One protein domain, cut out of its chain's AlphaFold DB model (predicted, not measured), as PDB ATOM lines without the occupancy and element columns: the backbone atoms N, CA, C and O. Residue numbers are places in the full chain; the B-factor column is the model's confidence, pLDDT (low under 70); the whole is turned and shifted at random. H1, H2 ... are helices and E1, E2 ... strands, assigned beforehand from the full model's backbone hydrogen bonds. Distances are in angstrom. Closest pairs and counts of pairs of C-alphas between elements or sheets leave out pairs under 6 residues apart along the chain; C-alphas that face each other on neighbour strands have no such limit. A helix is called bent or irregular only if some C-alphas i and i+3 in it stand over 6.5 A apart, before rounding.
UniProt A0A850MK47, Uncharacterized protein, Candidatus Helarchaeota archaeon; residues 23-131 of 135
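Overview. This is residues 23 to 131 of the 135 residues of an uncharacterized protein of Candidatus Helarchaeota archaeon (UniProt A0A850MK47). Three parts stand side by side in a row, helix H2, helix H1 and the hairpin of E2 and E3, and H1 and H2 graze a small three-strand sheet, E4, E1 and E6, in which E1 and E4 lie near the middle of the domain. Strand E5 runs past H2 and E4, the short H4 closes the printed part beside E1, and residues 114 to 120, which hold H3, stick out from the body. The printed part has 109 residues with four named helices and six named strands, in the order H1 E1 E2 E3 E4 H2 E5 H3 E6 H4; the class is mixed, helices and strands, and both sheets are antiparallel. The whole is compact, with a radius of gyration of the C-alphas of 14.0 A and spans of 38 by 33 by 28 A.

Along the chain. H1, residues 25 to 36, begins at C-alpha 25 (196.741, 182.681, 141.469) and is 16.6 A long. E1, residues 41 to 47, measures 17.3 A. E2, residues 57 to 61, and E3, residues 65 to 69, follow, then E4, residues 75 to 80, 15.9 A. H2, residues 83 to 96, is 21.3 A long; it is neither bent nor irregular, but only just: C-alphas 84 and 87 are 6.2 A apart. E5, residues 101 to 106, measures 16.4 A. H3, residues 115 to 120, E6, residues 124 to 127, and H4, residues 128 to 131, come last, ending at C-alpha 131 (182.257, 172.983, 143.172).

Arrangement. In the sheet E4 E1 E6, E1 is the inner strand. N 45 and O 77, 2.8 A, are within hydrogen-bond range between E1 and E4, as are N 44 and O 126, 2.8 A, between E1 and E6. H1, H2 and H4 only graze this sheet. H1 and H2 touch, closest at the C-alphas of Ala 34 and Ala 92, 6.0 A, and run opposite ways at a shallow tilt of 33 degrees, only just short of steep. The closest C-alphas of H1 and E2 are those of Ala 29 and Val 61, 5.7 A. E2 and E3 form a hairpin, with N 59 and O 67 at 2.9 A. E5 pairs with no named strand; E4 and E5 are near each other. In H1 every O i to N i+4 pair is within hydrogen-bond range; in H2 8 of 10 are and in H3 1 of 2, and H4 is too short for such a pair.

Size, cuts and confidence. The C-alphas farthest apart, those of Leu 54 and Gln 84, are 41.2 A apart. The printed part has no cut and no long link. Its mean pLDDT is 80.7, with residues 52 to 56, 63 to 64, 110 to 125 and 127 to 131 under 70.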
ATOM      1  N   CYS A  23     194.255 188.490 137.131       89.44
ATOM      2  CA  CYS A  23     194.255 187.974 138.496       89.44
ATOM      3  C   CYS A  23     195.549 187.203 138.799       89.44
ATOM      4  O   CYS A  23     196.081 186.509 137.927       89.44
ATOM      5  N   SER A  24     196.051 187.317 140.032       89.44
ATOM      6  CA  SER A  24     197.057 186.387 140.553       89.44
ATOM      7  C   SER A  24     196.400 185.050 140.901       89.44
ATOM      8  O   SER A  24     195.176 184.967 141.016       89.44
ATOM      9  N   ASP A  25     197.212 184.017 141.092       88.88
ATOM     10  CA  ASP A  25     196.741 182.681 141.469       88.88
ATOM     11  C   ASP A  25     195.932 182.719 142.779       88.88
ATOM     12  O   ASP A  25     194.854 182.134 142.859       88.88
ATOM     13  N   GLU A  26     196.406 183.491 143.762       89.81
ATOM     14  CA  GLU A  26     195.723 183.738 145.039       89.81
ATOM     15  C   GLU A  26     194.362 184.409 144.829       89.81
ATOM     16  O   GLU A  26     193.342 183.891 145.269       89.81
ATOM     17  N   THR A  27     194.307 185.498 144.050       92.06
ATOM     18  CA  THR A  27     193.041 186.191 143.764       92.06
ATOM     19  C   THR A  27     192.043 185.285 143.037       92.06
ATOM     20  O   THR A  27     190.840 185.382 143.269       92.06
ATOM     21  N   VAL A  28     192.511 184.406 142.141       91.12
ATOM     22  CA  VAL A  28     191.639 183.422 141.480       91.12
ATOM     23  C   VAL A  28     191.092 182.425 142.500       91.12
ATOM     24  O   VAL A  28     189.891 182.162 142.484       91.12
ATOM     25  N   ALA A  29     191.942 181.889 143.378       90.69
ATOM     26  CA  ALA A  29     191.529 180.954 144.419       90.69
ATOM     27  C   ALA A  29     190.479 181.577 145.351       90.69
ATOM     28  O   ALA A  29     189.408 181.000 145.537       90.69
ATOM     29  N   ASP A  30     190.743 182.782 145.855       92.19
ATOM     30  CA  ASP A  30     189.834 183.512 146.744       92.19
ATOM     31  C   ASP A  30     188.497 183.800 146.064       92.19
ATOM     32  O   ASP A  30     187.436 183.588 146.654       92.19
ATOM     33  N   PHE A  31     188.526 184.212 144.792       92.38
ATOM     34  CA  PHE A  31     187.305 184.483 144.041       92.38
ATOM     35  C   PHE A  31     186.477 183.218 143.823       92.38
ATOM     36  O   PHE A  31     185.270 183.228 144.053       92.38
ATOM     37  N   LEU A  32     187.111 182.106 143.446       90.44
ATOM     38  CA  LEU A  32     186.418 180.826 143.315       90.44
ATOM     39  C   LEU A  32     185.851 180.351 144.659       90.44
ATOM     40  O   LEU A  32     184.717 179.879 144.700       90.44
ATOM     41  N   ASN A  33     186.587 180.523 145.760       90.00
ATOM     42  CA  ASN A  33     186.117 180.184 147.104       90.00
ATOM     43  C   ASN A  33     184.916 181.032 147.535       90.00
ATOM     44  O   ASN A  33     183.983 180.496 148.131       90.00
ATOM     45  N   ALA A  34     184.897 182.323 147.197       91.31
ATOM     46  CA  ALA A  34     183.749 183.185 147.448       91.31
ATOM     47  C   ALA A  34     182.530 182.764 146.613       91.31
ATOM     48  O   ALA A  34     181.432 182.654 147.151       91.31
ATOM     49  N   LEU A  35     182.722 182.444 145.326       90.56
ATOM     50  CA  LEU A  35     181.642 181.941 144.470       90.56
ATOM     51  C   LEU A  35     181.066 180.609 144.975       90.56
ATOM     52  O   LEU A  35     179.867 180.391 144.849       90.56
ATOM     53  N   ARG A  36     181.875 179.738 145.592       87.25
ATOM     54  CA  ARG A  36     181.395 178.478 146.193       87.25
ATOM     55  C   ARG A  36     180.397 178.672 147.334       87.25
ATOM     56  O   ARG A  36     179.655 177.744 147.625       87.25
ATOM     57  N   GLN A  37     180.393 179.833 147.989       88.44
ATOM     58  CA  GLN A  37     179.438 180.142 149.058       88.44
ATOM     59  C   GLN A  37     178.095 180.661 148.521       88.44
ATOM     60  O   GLN A  37     177.190 180.932 149.306       88.44
ATOM     61  N   ILE A  38     177.970 180.851 147.203       89.19
ATOM     62  CA  ILE A  38     176.777 181.404 146.566       89.19
ATOM     63  C   ILE A  38     175.982 180.270 145.921       89.19
ATOM     64  O   ILE A  38     176.410 179.669 144.932       89.19
ATOM     65  N   ASP A  39     174.783 180.029 146.444       87.25
ATOM     66  CA  ASP A  39     173.853 179.066 145.866       87.25
ATOM     67  C   ASP A  39     173.325 179.521 144.498       87.25
ATOM     68  O   ASP A  39     173.112 180.706 144.225       87.25
ATOM     69  N   GLY A  40     173.083 178.543 143.625       86.56
ATOM     70  CA  GLY A  40     172.520 178.758 142.292       86.56
ATOM     71  C   GLY A  40     173.536 179.174 141.221       86.56
ATOM     72  O   GLY A  40     173.140 179.595 140.131       86.56
ATOM     73  N   ILE A  41     174.839 179.044 141.493       88.94
ATOM     74  CA  ILE A  41     175.878 179.050 140.457       88.94
ATOM     75  C   ILE A  41     176.006 177.641 139.872       88.94
ATOM     76  O   ILE A  41     176.318 176.679 140.573       88.94
ATOM     77  N   THR A  42     175.811 177.520 138.561       86.06
ATOM     78  CA  THR A  42     175.833 176.224 137.865       86.06
ATOM     79  C   THR A  42     177.198 175.922 137.257       86.06
ATOM     80  O   THR A  42     177.625 174.768 137.180       86.06
ATOM     81  N   LYS A  43     177.894 176.954 136.769       87.06
ATOM     82  CA  LYS A  43     179.146 176.796 136.020       87.06
ATOM     83  C   LYS A  43     179.976 178.072 136.084       87.06
ATOM     84  O   LYS A  43     179.441 179.162 135.926       87.06
ATOM     85  N   VAL A  44     181.290 177.932 136.215       88.94
ATOM     86  CA  VAL A  44     182.263 179.022 136.092       88.94
ATOM     87  C   VAL A  44     183.278 178.657 135.014       88.94
ATOM     88  O   VAL A  44     183.926 177.616 135.070       88.94
ATOM     89  N   ILE A  45     183.434 179.516 134.013       89.00
ATOM     90  CA  ILE A  45     184.454 179.385 132.971       89.00
ATOM     91  C   ILE A  45     185.456 180.513 133.151       89.00
ATOM     92  O   ILE A  45     185.086 181.688 133.171       89.00
ATOM     93  N   MET A  46     186.732 180.153 133.224       89.69
ATOM     94  CA  MET A  46     187.822 181.122 133.273       89.69
ATOM     95  C   MET A  46     188.451 181.262 131.896       89.69
ATOM     96  O   MET A  46     188.677 180.280 131.188       89.69
ATOM     97  N   HIS A  47     188.741 182.500 131.513       88.88
ATOM     98  CA  HIS A  47     189.353 182.799 130.229       88.88
ATOM     99  C   HIS A  47     190.504 183.791 130.379       88.88
ATOM    100  O   HIS A  47     190.432 184.776 131.120       88.88
ATOM    101  N   GLY A  48     191.563 183.549 129.614       87.94
ATOM    102  CA  GLY A  48     192.779 184.343 129.619       87.94
ATOM    103  C   GLY A  48     193.797 183.828 128.604       87.94
ATOM    104  O   GLY A  48     193.598 182.748 128.040       87.94
ATOM    105  N   PRO A  49     194.869 184.588 128.328       86.94
ATOM    106  CA  PRO A  49     195.986 184.078 127.547       86.94
ATOM    107  C   PRO A  49     196.621 182.876 128.255       86.94
ATOM    108  O   PRO A  49     196.707 182.845 129.484       86.94
ATOM    109  N   ARG A  50     197.073 181.890 127.474       83.62
ATOM    110  CA  ARG A  50     197.856 180.772 128.009       83.62
ATOM    111  C   ARG A  50     199.194 181.277 128.519       83.62
ATOM    112  O   ARG A  50     199.868 182.051 127.839       83.62
ATOM    113  N   THR A  51     199.571 180.810 129.696       76.50
ATOM    114  CA  THR A  51     200.888 181.063 130.261       76.50
ATOM    115  C   THR A  51     201.830 180.001 129.703       76.50
ATOM    116  O   THR A  51     201.581 178.809 129.846       76.50
ATOM    117  N   TYR A  52     202.893 180.424 129.019       63.72
ATOM    118  CA  TYR A  52     203.888 179.519 128.425       63.72
ATOM    119  C   TYR A  52     204.923 179.016 129.443       63.72
ATOM    120  O   TYR A  52     205.867 178.320 129.068       63.72
ATOM    121  N   ASP A  53     204.767 179.381 130.715       59.09
ATOM    122  CA  ASP A  53     205.752 179.086 131.742       59.09
ATOM    123  C   ASP A  53     205.828 177.585 132.028       59.09
ATOM    124  O   ASP A  53     204.827 176.892 132.205       59.09
ATOM    125  N   LEU A  54     207.064 177.091 132.131       55.69
ATOM    126  CA  LEU A  54     207.405 175.727 132.554       55.69
ATOM    127  C   LEU A  54     206.913 175.406 133.980       55.69
ATOM    128  O   LEU A  54     206.932 174.248 134.397       55.69
ATOM    129  N   ILE A  55     206.479 176.426 134.728       61.88
ATOM    130  CA  ILE A  55     205.995 176.325 136.099       61.88
ATOM    131  C   ILE A  55     204.467 176.279 136.065       61.88
ATOM    132  O   ILE A  55     203.789 177.286 135.873       61.88
ATOM    133  N   LYS A  56     203.929 175.075 136.264       66.25
ATOM    134  CA  LYS A  56     202.502 174.863 136.516       66.25
ATOM    135  C   LYS A  56     202.118 175.569 137.815       66.25
ATOM    136  O   LYS A  56     202.724 175.311 138.853       66.25
ATOM    137  N   ARG A  57     201.117 176.444 137.750       76.31
ATOM    138  CA  ARG A  57     200.607 177.185 138.906       76.31
ATOM    139  C   ARG A  57     199.449 176.408 139.508       76.31
ATOM    140  O   ARG A  57     198.457 176.184 138.821       76.31
ATOM    141  N   CYS A  58     199.591 175.942 140.742       81.50
ATOM    142  CA  CYS A  58     198.535 175.205 141.428       81.50
ATOM    143  C   CYS A  58     197.777 176.138 142.369       81.50
ATOM    144  O   CYS A  58     198.392 176.765 143.229       81.50
ATOM    145  N   ILE A  59     196.455 176.192 142.234       84.44
ATOM    146  CA  ILE A  59     195.571 176.863 143.190       84.44
ATOM    147  C   ILE A  59     194.782 175.837 143.993       84.44
ATOM    148  O   ILE A  59     194.449 174.765 143.479       84.44
ATOM    149  N   LYS A  60     194.462 176.184 145.239       83.25
ATOM    150  CA  LYS A  60     193.584 175.399 146.110       83.25
ATOM    151  C   LYS A  60     192.213 176.050 146.173       83.25
ATOM    152  O   LYS A  60     192.107 177.227 146.506       83.25
ATOM    153  N   VAL A  61     191.179 175.287 145.843       80.19
ATOM    154  CA  VAL A  61     189.788 175.741 145.875       80.19
ATOM    155  C   VAL A  61     188.996 174.809 146.789       80.19
ATOM    156  O   VAL A  61     188.870 173.613 146.525       80.19
ATOM    157  N   GLY A  62     188.448 175.356 147.871       74.69
ATOM    158  CA  GLY A  62     187.907 174.592 148.996       74.69
ATOM    159  C   GLY A  62     188.962 173.723 149.688       74.69
ATOM    160  O   GLY A  62     190.159 173.999 149.617       74.69
ATOM    161  N   ASP A  63     188.500 172.659 150.344       66.25
ATOM    162  CA  ASP A  63     189.342 171.853 151.235       66.25
ATOM    163  C   ASP A  63     190.161 170.770 150.500       66.25
ATOM    164  O   ASP A  63     191.220 170.369 150.983       66.25
ATOM    165  N   CYS A  64     189.726 170.327 149.310       58.16
ATOM    166  CA  CYS A  64     190.277 169.125 148.661       58.16
ATOM    167  C   CYS A  64     190.698 169.291 147.192       58.16
ATOM    168  O   CYS A  64     191.189 168.330 146.600       58.16
ATOM    169  N   GLN A  65     190.508 170.461 146.570       74.06
ATOM    170  CA  GLN A  65     190.693 170.585 145.123       74.06
ATOM    171  C   GLN A  65     191.915 171.414 144.742       74.06
ATOM    172  O   GLN A  65     191.948 172.631 144.926       74.06
ATOM    173  N   GLU A  66     192.906 170.743 144.158       78.19
ATOM    174  CA  GLU A  66     194.062 171.381 143.532       78.19
ATOM    175  C   GLU A  66     193.844 171.495 142.023       78.19
ATOM    176  O   GLU A  66     193.596 170.507 141.328       78.19
ATOM    177  N   ILE A  67     193.939 172.716 141.506       80.44
ATOM    178  CA  ILE A  67     193.751 173.017 140.088       80.44
ATOM    179  C   ILE A  67     195.059 173.549 139.540       80.44
ATOM    180  O   ILE A  67     195.615 174.516 140.057       80.44
ATOM    181  N   ILE A  68     195.503 172.967 138.433       82.44
ATOM    182  CA  ILE A  68     196.625 173.492 137.664       82.44
ATOM    183  C   ILE A  68     196.094 174.562 136.706       82.44
ATOM    184  O   ILE A  68     195.368 174.252 135.761       82.44
ATOM    185  N   LEU A  69     196.473 175.817 136.937       83.69
ATOM    186  CA  LEU A  69     196.224 176.934 136.034       83.69
ATOM    187  C   LEU A  69     197.294 176.982 134.936       83.69
ATOM    188  O   LEU A  69     198.475 177.214 135.203       83.69
ATOM    189  N   ASP A  70     196.864 176.825 133.684       83.31
ATOM    190  CA  ASP A  70     197.675 177.026 132.473       83.31
ATOM    191  C   ASP A  70     197.388 178.375 131.779       83.31
ATOM    192  O   ASP A  70     197.949 178.682 130.725       83.31
ATOM    193  N   ILE A  71     196.514 179.197 132.366       85.88
ATOM    194  CA  ILE A  71     196.091 180.498 131.839       85.88
ATOM    195  C   ILE A  71     196.311 181.614 132.854       85.88
ATOM    196  O   ILE A  71     196.204 181.411 134.061       85.88
ATOM    197  N   GLN A  72     196.549 182.826 132.357       88.88
ATOM    198  CA  GLN A  72     196.491 184.043 133.154       88.88
ATOM    199  C   GLN A  72     195.065 184.597 133.136       88.88
ATOM    200  O   GLN A  72     194.638 185.202 132.156       88.88
ATOM    201  N   VAL A  73     194.303 184.357 134.205       90.06
ATOM    202  CA  VAL A  73     192.861 184.637 134.228       90.06
ATOM    203  C   VAL A  73     192.589 186.139 134.143       90.06
ATOM    204  O   VAL A  73     193.100 186.930 134.932       90.06
ATOM    205  N   GLY A  74     191.761 186.528 133.172       90.38
ATOM    206  CA  GLY A  74     191.310 187.911 133.001       90.38
ATOM    207  C   GLY A  74     189.807 188.047 132.792       90.38
ATOM    208  O   GLY A  74     189.317 189.163 132.733       90.38
ATOM    209  N   LYS A  75     189.065 186.945 132.643       92.62
ATOM    210  CA  LYS A  75     187.606 186.933 132.497       92.62
ATOM    211  C   LYS A  75     187.022 185.731 133.218       92.62
ATOM    212  O   LYS A  75     187.552 184.626 133.090       92.62
ATOM    213  N   PHE A  76     185.892 185.955 133.873       92.88
ATOM    214  CA  PHE A  76     185.060 184.913 134.455       92.88
ATOM    215  C   PHE A  76     183.688 184.962 133.797       92.88
ATOM    216  O   PHE A  76     183.067 186.022 133.749       92.88
ATOM    217  N   TYR A  77     183.225 183.827 133.292       92.25
ATOM    218  CA  TYR A  77     181.849 183.638 132.851       92.25
ATOM    219  C   TYR A  77     181.157 182.729 133.852       92.25
ATOM    220  O   TYR A  77     181.590 181.597 134.050       92.25
ATOM    221  N   ILE A  78     180.108 183.229 134.483       91.88
ATOM    222  CA  ILE A  78     179.396 182.559 135.564       91.88
ATOM    223  C   ILE A  78     177.977 182.300 135.076       91.88
ATOM    224  O   ILE A  78     177.242 183.234 134.771       91.88
ATOM    225  N   GLU A  79     177.607 181.033 134.965       90.06
ATOM    226  CA  GLU A  79     176.244 180.607 134.669       90.06
ATOM    227  C   GLU A  79     175.464 180.520 135.975       90.06
ATOM    228  O   GLU A  79     175.911 179.878 136.929       90.06
ATOM    229  N   ILE A  80     174.313 181.183 136.008       90.38
ATOM    230  CA  ILE A  80     173.468 181.331 137.190       90.38
ATOM    231  C   ILE A  80     172.065 180.795 136.914       90.38
ATOM    232  O   ILE A  80     171.558 180.888 135.798       90.38
ATOM    233  N   GLU A  81     171.426 180.245 137.942       87.69
ATOM    234  CA  GLU A  81     170.066 179.709 137.856       87.69
ATOM    235  C   GLU A  81     169.024 180.835 137.753       87.69
ATOM    236  O   GLU A  81     168.103 180.761 136.940       87.69
ATOM    237  N   THR A  82     169.186 181.909 138.536       86.31
ATOM    238  CA  THR A  82     168.267 183.058 138.541       86.31
ATOM    239  C   THR A  82     169.015 184.394 138.461       86.31
ATOM    240  O   THR A  82     170.095 184.528 139.037       86.31
ATOM    241  N   PRO A  83     168.456 185.437 137.810       85.81
ATOM    242  CA  PRO A  83     169.125 186.736 137.666       85.81
ATOM    243  C   PRO A  83     169.460 187.451 138.983       85.81
ATOM    244  O   PRO A  83     170.341 188.304 139.007       85.81
ATOM    245  N   GLN A  84     168.768 187.120 140.077       87.44
ATOM    246  CA  GLN A  84     168.948 187.743 141.396       87.44
ATOM    247  C   GLN A  84     170.333 187.441 141.994       87.44
ATOM    248  O   GLN A  84     170.872 188.250 142.749       87.44
ATOM    249  N   ILE A  85     170.948 186.332 141.573       89.75
ATOM    250  CA  ILE A  85     172.278 185.872 142.002       89.75
ATOM    251  C   ILE A  85     173.387 186.852 141.573       89.75
ATOM    252  O   ILE A  85     174.483 186.853 142.129       89.75
ATOM    253  N   ILE A  86     173.111 187.774 140.645       90.25
ATOM    254  CA  ILE A  86     174.069 188.825 140.279       90.25
ATOM    255  C   ILE A  86     174.471 189.717 141.465       90.25
ATOM    256  O   ILE A  86     175.576 190.257 141.461       90.25
ATOM    257  N   ILE A  87     173.594 189.882 142.462       91.62
ATOM    258  CA  ILE A  87     173.844 190.717 143.644       91.62
ATOM    259  C   ILE A  87     174.950 190.104 144.519       91.62
ATOM    260  O   ILE A  87     175.984 190.755 144.660       91.62
ATOM    261  N   PRO A  88     174.829 188.860 145.028       93.81
ATOM    262  CA  PRO A  88     175.902 188.256 145.821       93.81
ATOM    263  C   PRO A  88     177.194 188.058 145.016       93.81
ATOM    264  O   PRO A  88     178.288 188.205 145.556       93.81
ATOM    265  N   ILE A  89     177.104 187.804 143.702       92.12
ATOM    266  CA  ILE A  89     178.289 187.743 142.826       92.12
ATOM    267  C   ILE A  89     179.022 189.091 142.789       92.12
ATOM    268  O   ILE A  89     180.254 189.129 142.797       92.12
ATOM    269  N   ARG A  90     178.275 190.199 142.733       92.88
ATOM    270  CA  ARG A  90     178.837 191.551 142.769       92.88
ATOM    271  C   ARG A  90     179.529 191.821 144.101       92.88
ATOM    272  O   ARG A  90     180.659 192.285 144.091       92.88
ATOM    273  N   GLU A  91     178.899 191.470 145.216       93.50
ATOM    274  CA  GLU A  91     179.490 191.641 146.550       93.50
ATOM    275  C   GLU A  91     180.789 190.833 146.706       93.50
ATOM    276  O   GLU A  91     181.796 191.353 147.184       93.50
ATOM    277  N   ALA A  92     180.810 189.585 146.225       93.31
ATOM    278  CA  ALA A  92     182.026 188.772 146.193       93.31
ATOM    279  C   ALA A  92     183.137 189.418 145.345       93.31
ATOM    280  O   ALA A  92     184.303 189.417 145.735       93.31
ATOM    281  N   ALA A  93     182.778 189.994 144.195       92.12
ATOM    282  CA  ALA A  93     183.712 190.694 143.320       92.12
ATOM    283  C   ALA A  93     184.243 191.997 143.947       92.12
ATOM    284  O   ALA A  93     185.438 192.268 143.839       92.12
ATOM    285  N   ASP A  94     183.394 192.770 144.626       92.50
ATOM    286  CA  ASP A  94     183.770 194.013 145.313       92.50
ATOM    287  C   ASP A  94     184.786 193.760 146.437       92.50
ATOM    288  O   ASP A  94     185.732 194.530 146.594       92.50
ATOM    289  N   ASN A  95     184.637 192.652 147.169       92.12
ATOM    290  CA  ASN A  95     185.541 192.289 148.263       92.12
ATOM    291  C   ASN A  95     186.929 191.832 147.788       92.12
ATOM    292  O   ASN A  95     187.894 191.935 148.538       92.12
ATOM    293  N   ILE A  96     187.033 191.296 146.568       92.06
ATOM    294  CA  ILE A  96     188.253 190.629 146.082       92.06
ATOM    295  C   ILE A  96     189.000 191.486 145.058       92.06
ATOM    296  O   ILE A  96     190.233 191.507 145.015       92.06
ATOM    297  N   PHE A  97     188.277 192.221 144.213       90.88
ATOM    298  CA  PHE A  97     188.861 193.027 143.147       90.88
ATOM    299  C   PHE A  97     188.979 194.502 143.551       90.88
ATOM    300  O   PHE A  97     188.325 195.372 142.975       90.88
ATOM    301  N   GLU A  98     189.900 194.810 144.468       83.94
ATOM    302  CA  GLU A  98     190.183 196.182 144.950       83.94
ATOM    303  C   GLU A  98     190.558 197.181 143.833       83.94
ATOM    304  O   GLU A  98     190.433 198.395 143.967       83.94
ATOM    305  N   PHE A  99     191.030 196.671 142.698       85.19
ATOM    306  CA  PHE A  99     191.448 197.435 141.519       85.19
ATOM    307  C   PHE A  99     190.296 197.723 140.534       85.19
ATOM    308  O   PHE A  99     190.510 198.267 139.442       85.19
ATOM    309  N   GLY A 100     189.073 197.339 140.906       90.00
ATOM    310  CA  GLY A 100     187.864 197.496 140.114       90.00
ATOM    311  C   GLY A 100     187.704 196.453 139.006       90.00
ATOM    312  O   GLY A 100     188.648 195.805 138.539       90.00
ATOM    313  N   TYR A 101     186.465 196.312 138.547       94.44
ATOM    314  CA  TYR A 101     186.070 195.363 137.515       94.44
ATOM    315  C   TYR A 101     184.876 195.902 136.727       94.44
ATOM    316  O   TYR A 101     184.210 196.864 137.113       94.44
ATOM    317  N   ARG A 102     184.596 195.264 135.593       93.00
ATOM    318  CA  ARG A 102     183.362 195.448 134.834       93.00
ATOM    319  C   ARG A 102     182.518 194.195 134.968       93.00
ATOM    320  O   ARG A 102     183.034 193.089 134.822       93.00
ATOM    321  N   ILE A 103     181.226 194.378 135.198       93.00
ATOM    322  CA  ILE A 103     180.248 193.295 135.250       93.00
ATOM    323  C   ILE A 103     179.221 193.485 134.141       93.00
ATOM    324  O   ILE A 103     178.767 194.603 133.889       93.00
ATOM    325  N   GLY A 104     178.874 192.399 133.463       89.31
ATOM    326  CA  GLY A 104     177.829 192.377 132.447       89.31
ATOM    327  C   GLY A 104     176.921 191.175 132.647       89.31
ATOM    328  O   GLY A 104     177.396 190.099 132.994       89.31
ATOM    329  N   ALA A 105     175.625 191.351 132.415       87.38
ATOM    330  CA  ALA A 105     174.663 190.257 132.358       87.38
ATOM    331  C   ALA A 105     174.294 189.996 130.897       87.38
ATOM    332  O   ALA A 105     174.129 190.940 130.120       87.38
ATOM    333  N   GLY A 106     174.181 188.732 130.507       83.75
ATOM    334  CA  GLY A 106     173.840 188.369 129.139       83.75
ATOM    335  C   GLY A 106     174.088 186.898 128.844       83.75
ATOM    336  O   GLY A 106     174.090 186.060 129.736       83.75
ATOM    337  N   ARG A 107     174.293 186.593 127.563       80.00
ATOM    338  CA  ARG A 107     174.709 185.275 127.086       80.00
ATOM    339  C   ARG A 107     176.036 185.454 126.364       80.00
ATOM    340  O   ARG A 107     176.096 186.144 125.349       80.00
ATOM    341  N   PHE A 108     177.093 184.859 126.898       77.69
ATOM    342  CA  PHE A 108     178.450 185.031 126.387       77.69
ATOM    343  C   PHE A 108     179.043 183.721 125.879       77.69
ATOM    344  O   PHE A 108     179.875 183.744 124.971       77.69
ATOM    345  N   THR A 109     178.613 182.583 126.429       75.69
ATOM    346  CA  THR A 109     179.089 181.264 126.011       75.69
ATOM    347  C   THR A 109     178.062 180.516 125.162       75.69
ATOM    348  O   THR A 109     176.850 180.755 125.216       75.69
ATOM    349  N   LYS A 110     178.564 179.623 124.300       69.56
ATOM    350  CA  LYS A 110     177.723 178.837 123.390       69.56
ATOM    351  C   LYS A 110     176.820 177.898 124.193       69.56
ATOM    352  O   LYS A 110     177.287 177.224 125.105       69.56
ATOM    353  N   TYR A 111     175.549 177.809 123.803       66.00
ATOM    354  CA  TYR A 111     174.586 176.876 124.400       66.00
ATOM    355  C   TYR A 111     174.890 175.410 124.055       66.00
ATOM    356  O   TYR A 111     174.844 174.544 124.922       66.00
ATOM    357  N   GLN A 112     175.266 175.134 122.804       62.19
ATOM    358  CA  GLN A 112     175.555 173.783 122.337       62.19
ATOM    359  C   GLN A 112     177.046 173.630 122.034       62.19
ATOM    360  O   GLN A 112     177.640 174.450 121.328       62.19
ATOM    361  N   LYS A 113     177.656 172.564 122.564       63.69
ATOM    362  CA  LYS A 113     179.029 172.193 122.212       63.69
ATOM    363  C   LYS A 113     179.075 171.772 120.748       63.69
ATOM    364  O   LYS A 113     178.322 170.901 120.323       63.69
ATOM    365  N   THR A 114     180.003 172.342 119.996       66.62
ATOM    366  CA  THR A 114     180.312 171.887 118.638       66.62
ATOM    367  C   THR A 114     181.258 170.682 118.679       66.62
ATOM    368  O   THR A 114     181.920 170.424 119.690       66.62
ATOM    369  N   THR A 115     181.374 169.939 117.576       64.00
ATOM    370  CA  THR A 115     182.336 168.826 117.449       64.00
ATOM    371  C   THR A 115     183.768 169.270 117.769       64.00
ATOM    372  O   THR A 115     184.532 168.532 118.377       64.00
ATOM    373  N   MET A 116     184.118 170.518 117.443       57.91
ATOM    374  CA  MET A 116     185.434 171.095 117.729       57.91
ATOM    375  C   MET A 116     185.655 171.375 119.222       57.91
ATOM    376  O   MET A 116     186.775 171.231 119.712       57.91
ATOM    377  N   ASP A 117     184.592 171.714 119.957       58.38
ATOM    378  CA  ASP A 117     184.666 171.972 121.401       58.38
ATOM    379  C   ASP A 117     184.937 170.679 122.190       58.38
ATOM    380  O   ASP A 117     185.558 170.728 123.248       58.38
ATOM    381  N   HIS A 118     184.538 169.515 121.657       56.44
ATOM    382  CA  HIS A 118     184.881 168.209 122.235       56.44
ATOM    383  C   HIS A 118     186.372 167.880 122.098       56.44
ATOM    384  O   HIS A 118     186.928 167.208 122.960       56.44
ATOM    385  N   VAL A 119     187.016 168.364 121.033       57.00
ATOM    386  CA  VAL A 119     188.429 168.085 120.736       57.00
ATOM    387  C   VAL A 119     189.363 169.056 121.459       57.00
ATOM    388  O   VAL A 119     190.422 168.650 121.926       57.00
ATOM    389  N   ARG A 120     189.001 170.344 121.543       56.78
ATOM    390  CA  ARG A 120     189.856 171.375 122.159       56.78
ATOM    391  C   ARG A 120     189.594 171.602 123.646       56.78
ATOM    392  O   ARG A 120     190.528 171.987 124.344       56.78
ATOM    393  N   GLY A 121     188.361 171.380 124.111       54.25
ATOM    394  CA  GLY A 121     187.923 171.799 125.442       54.25
ATOM    395  C   GLY A 121     187.932 173.327 125.615       54.25
ATOM    396  O   GLY A 121     188.627 174.060 124.913       54.25
ATOM    397  N   TYR A 122     187.140 173.834 126.559       55.31
ATOM    398  CA  TYR A 122     187.359 175.181 127.096       55.31
ATOM    399  C   TYR A 122     188.514 175.097 128.095       55.31
ATOM    400  O   TYR A 122     188.568 174.131 128.853       55.31
ATOM    401  N   SER A 123     189.422 176.079 128.084       55.75
ATOM    402  CA  SER A 123     190.701 176.000 128.803       55.75
ATOM    403  C   SER A 123     190.565 175.620 130.276       55.75
ATOM    404  O   SER A 123     191.338 174.783 130.710       55.75
ATOM    405  N   LEU A 124     189.557 176.116 131.002       62.72
ATOM    406  CA  LEU A 124     189.190 175.629 132.337       62.72
ATOM    407  C   LEU A 124     187.688 175.857 132.576       62.72
ATOM    408  O   LEU A 124     187.196 176.978 132.416       62.72
ATOM    409  N   VAL A 125     186.955 174.802 132.950       68.25
ATOM    410  CA  VAL A 125     185.517 174.856 133.268       68.25
ATOM    411  C   VAL A 125     185.279 174.206 134.619       68.25
ATOM    412  O   VAL A 125     185.512 173.012 134.778       68.25
ATOM    413  N   PHE A 126     184.741 174.984 135.546       70.81
ATOM    414  CA  PHE A 126     184.181 174.503 136.796       70.81
ATOM    415  C   PHE A 126     182.686 174.370 136.621       70.81
ATOM    416  O   PHE A 126     182.025 175.261 136.090       70.81
ATOM    417  N   ARG A 127     182.146 173.244 137.047       68.12
ATOM    418  CA  ARG A 127     180.709 173.019 137.099       68.12
ATOM    419  C   ARG A 127     180.305 172.803 138.543       68.12
ATOM    420  O   ARG A 127     181.160 172.524 139.375       68.12
ATOM    421  N   LYS A 128     179.020 172.940 138.834       63.97
ATOM    422  CA  LYS A 128     178.464 172.748 140.173       63.97
ATOM    423  C   LYS A 128     178.868 171.401 140.784       63.97
ATOM    424  O   LYS A 128     179.355 171.393 141.903       63.97
ATOM    425  N   ASP A 129     178.859 170.319 140.003       56.75
ATOM    426  CA  ASP A 129     179.345 168.985 140.412       56.75
ATOM    427  C   ASP A 129     180.822 168.960 140.840       56.75
ATOM    428  O   ASP A 129     181.243 168.093 141.593       56.75
ATOM    429  N   ILE A 130     181.609 169.927 140.373       54.84
ATOM    430  CA  ILE A 130     183.031 170.097 140.688       54.84
ATOM    431  C   ILE A 130     183.219 171.082 141.861       54.84
ATOM    432  O   ILE A 130     184.260 171.072 142.508       54.84
ATOM    433  N   LEU A 131     182.232 171.944 142.133       54.91
ATOM    434  CA  LEU A 131     182.257 172.983 143.172       54.91
ATOM    435  C   LEU A 131     181.581 172.547 144.484       54.91
ATOM    436  O   LEU A 131     181.780 173.202 145.514       54.91
TER     437      LEU A 131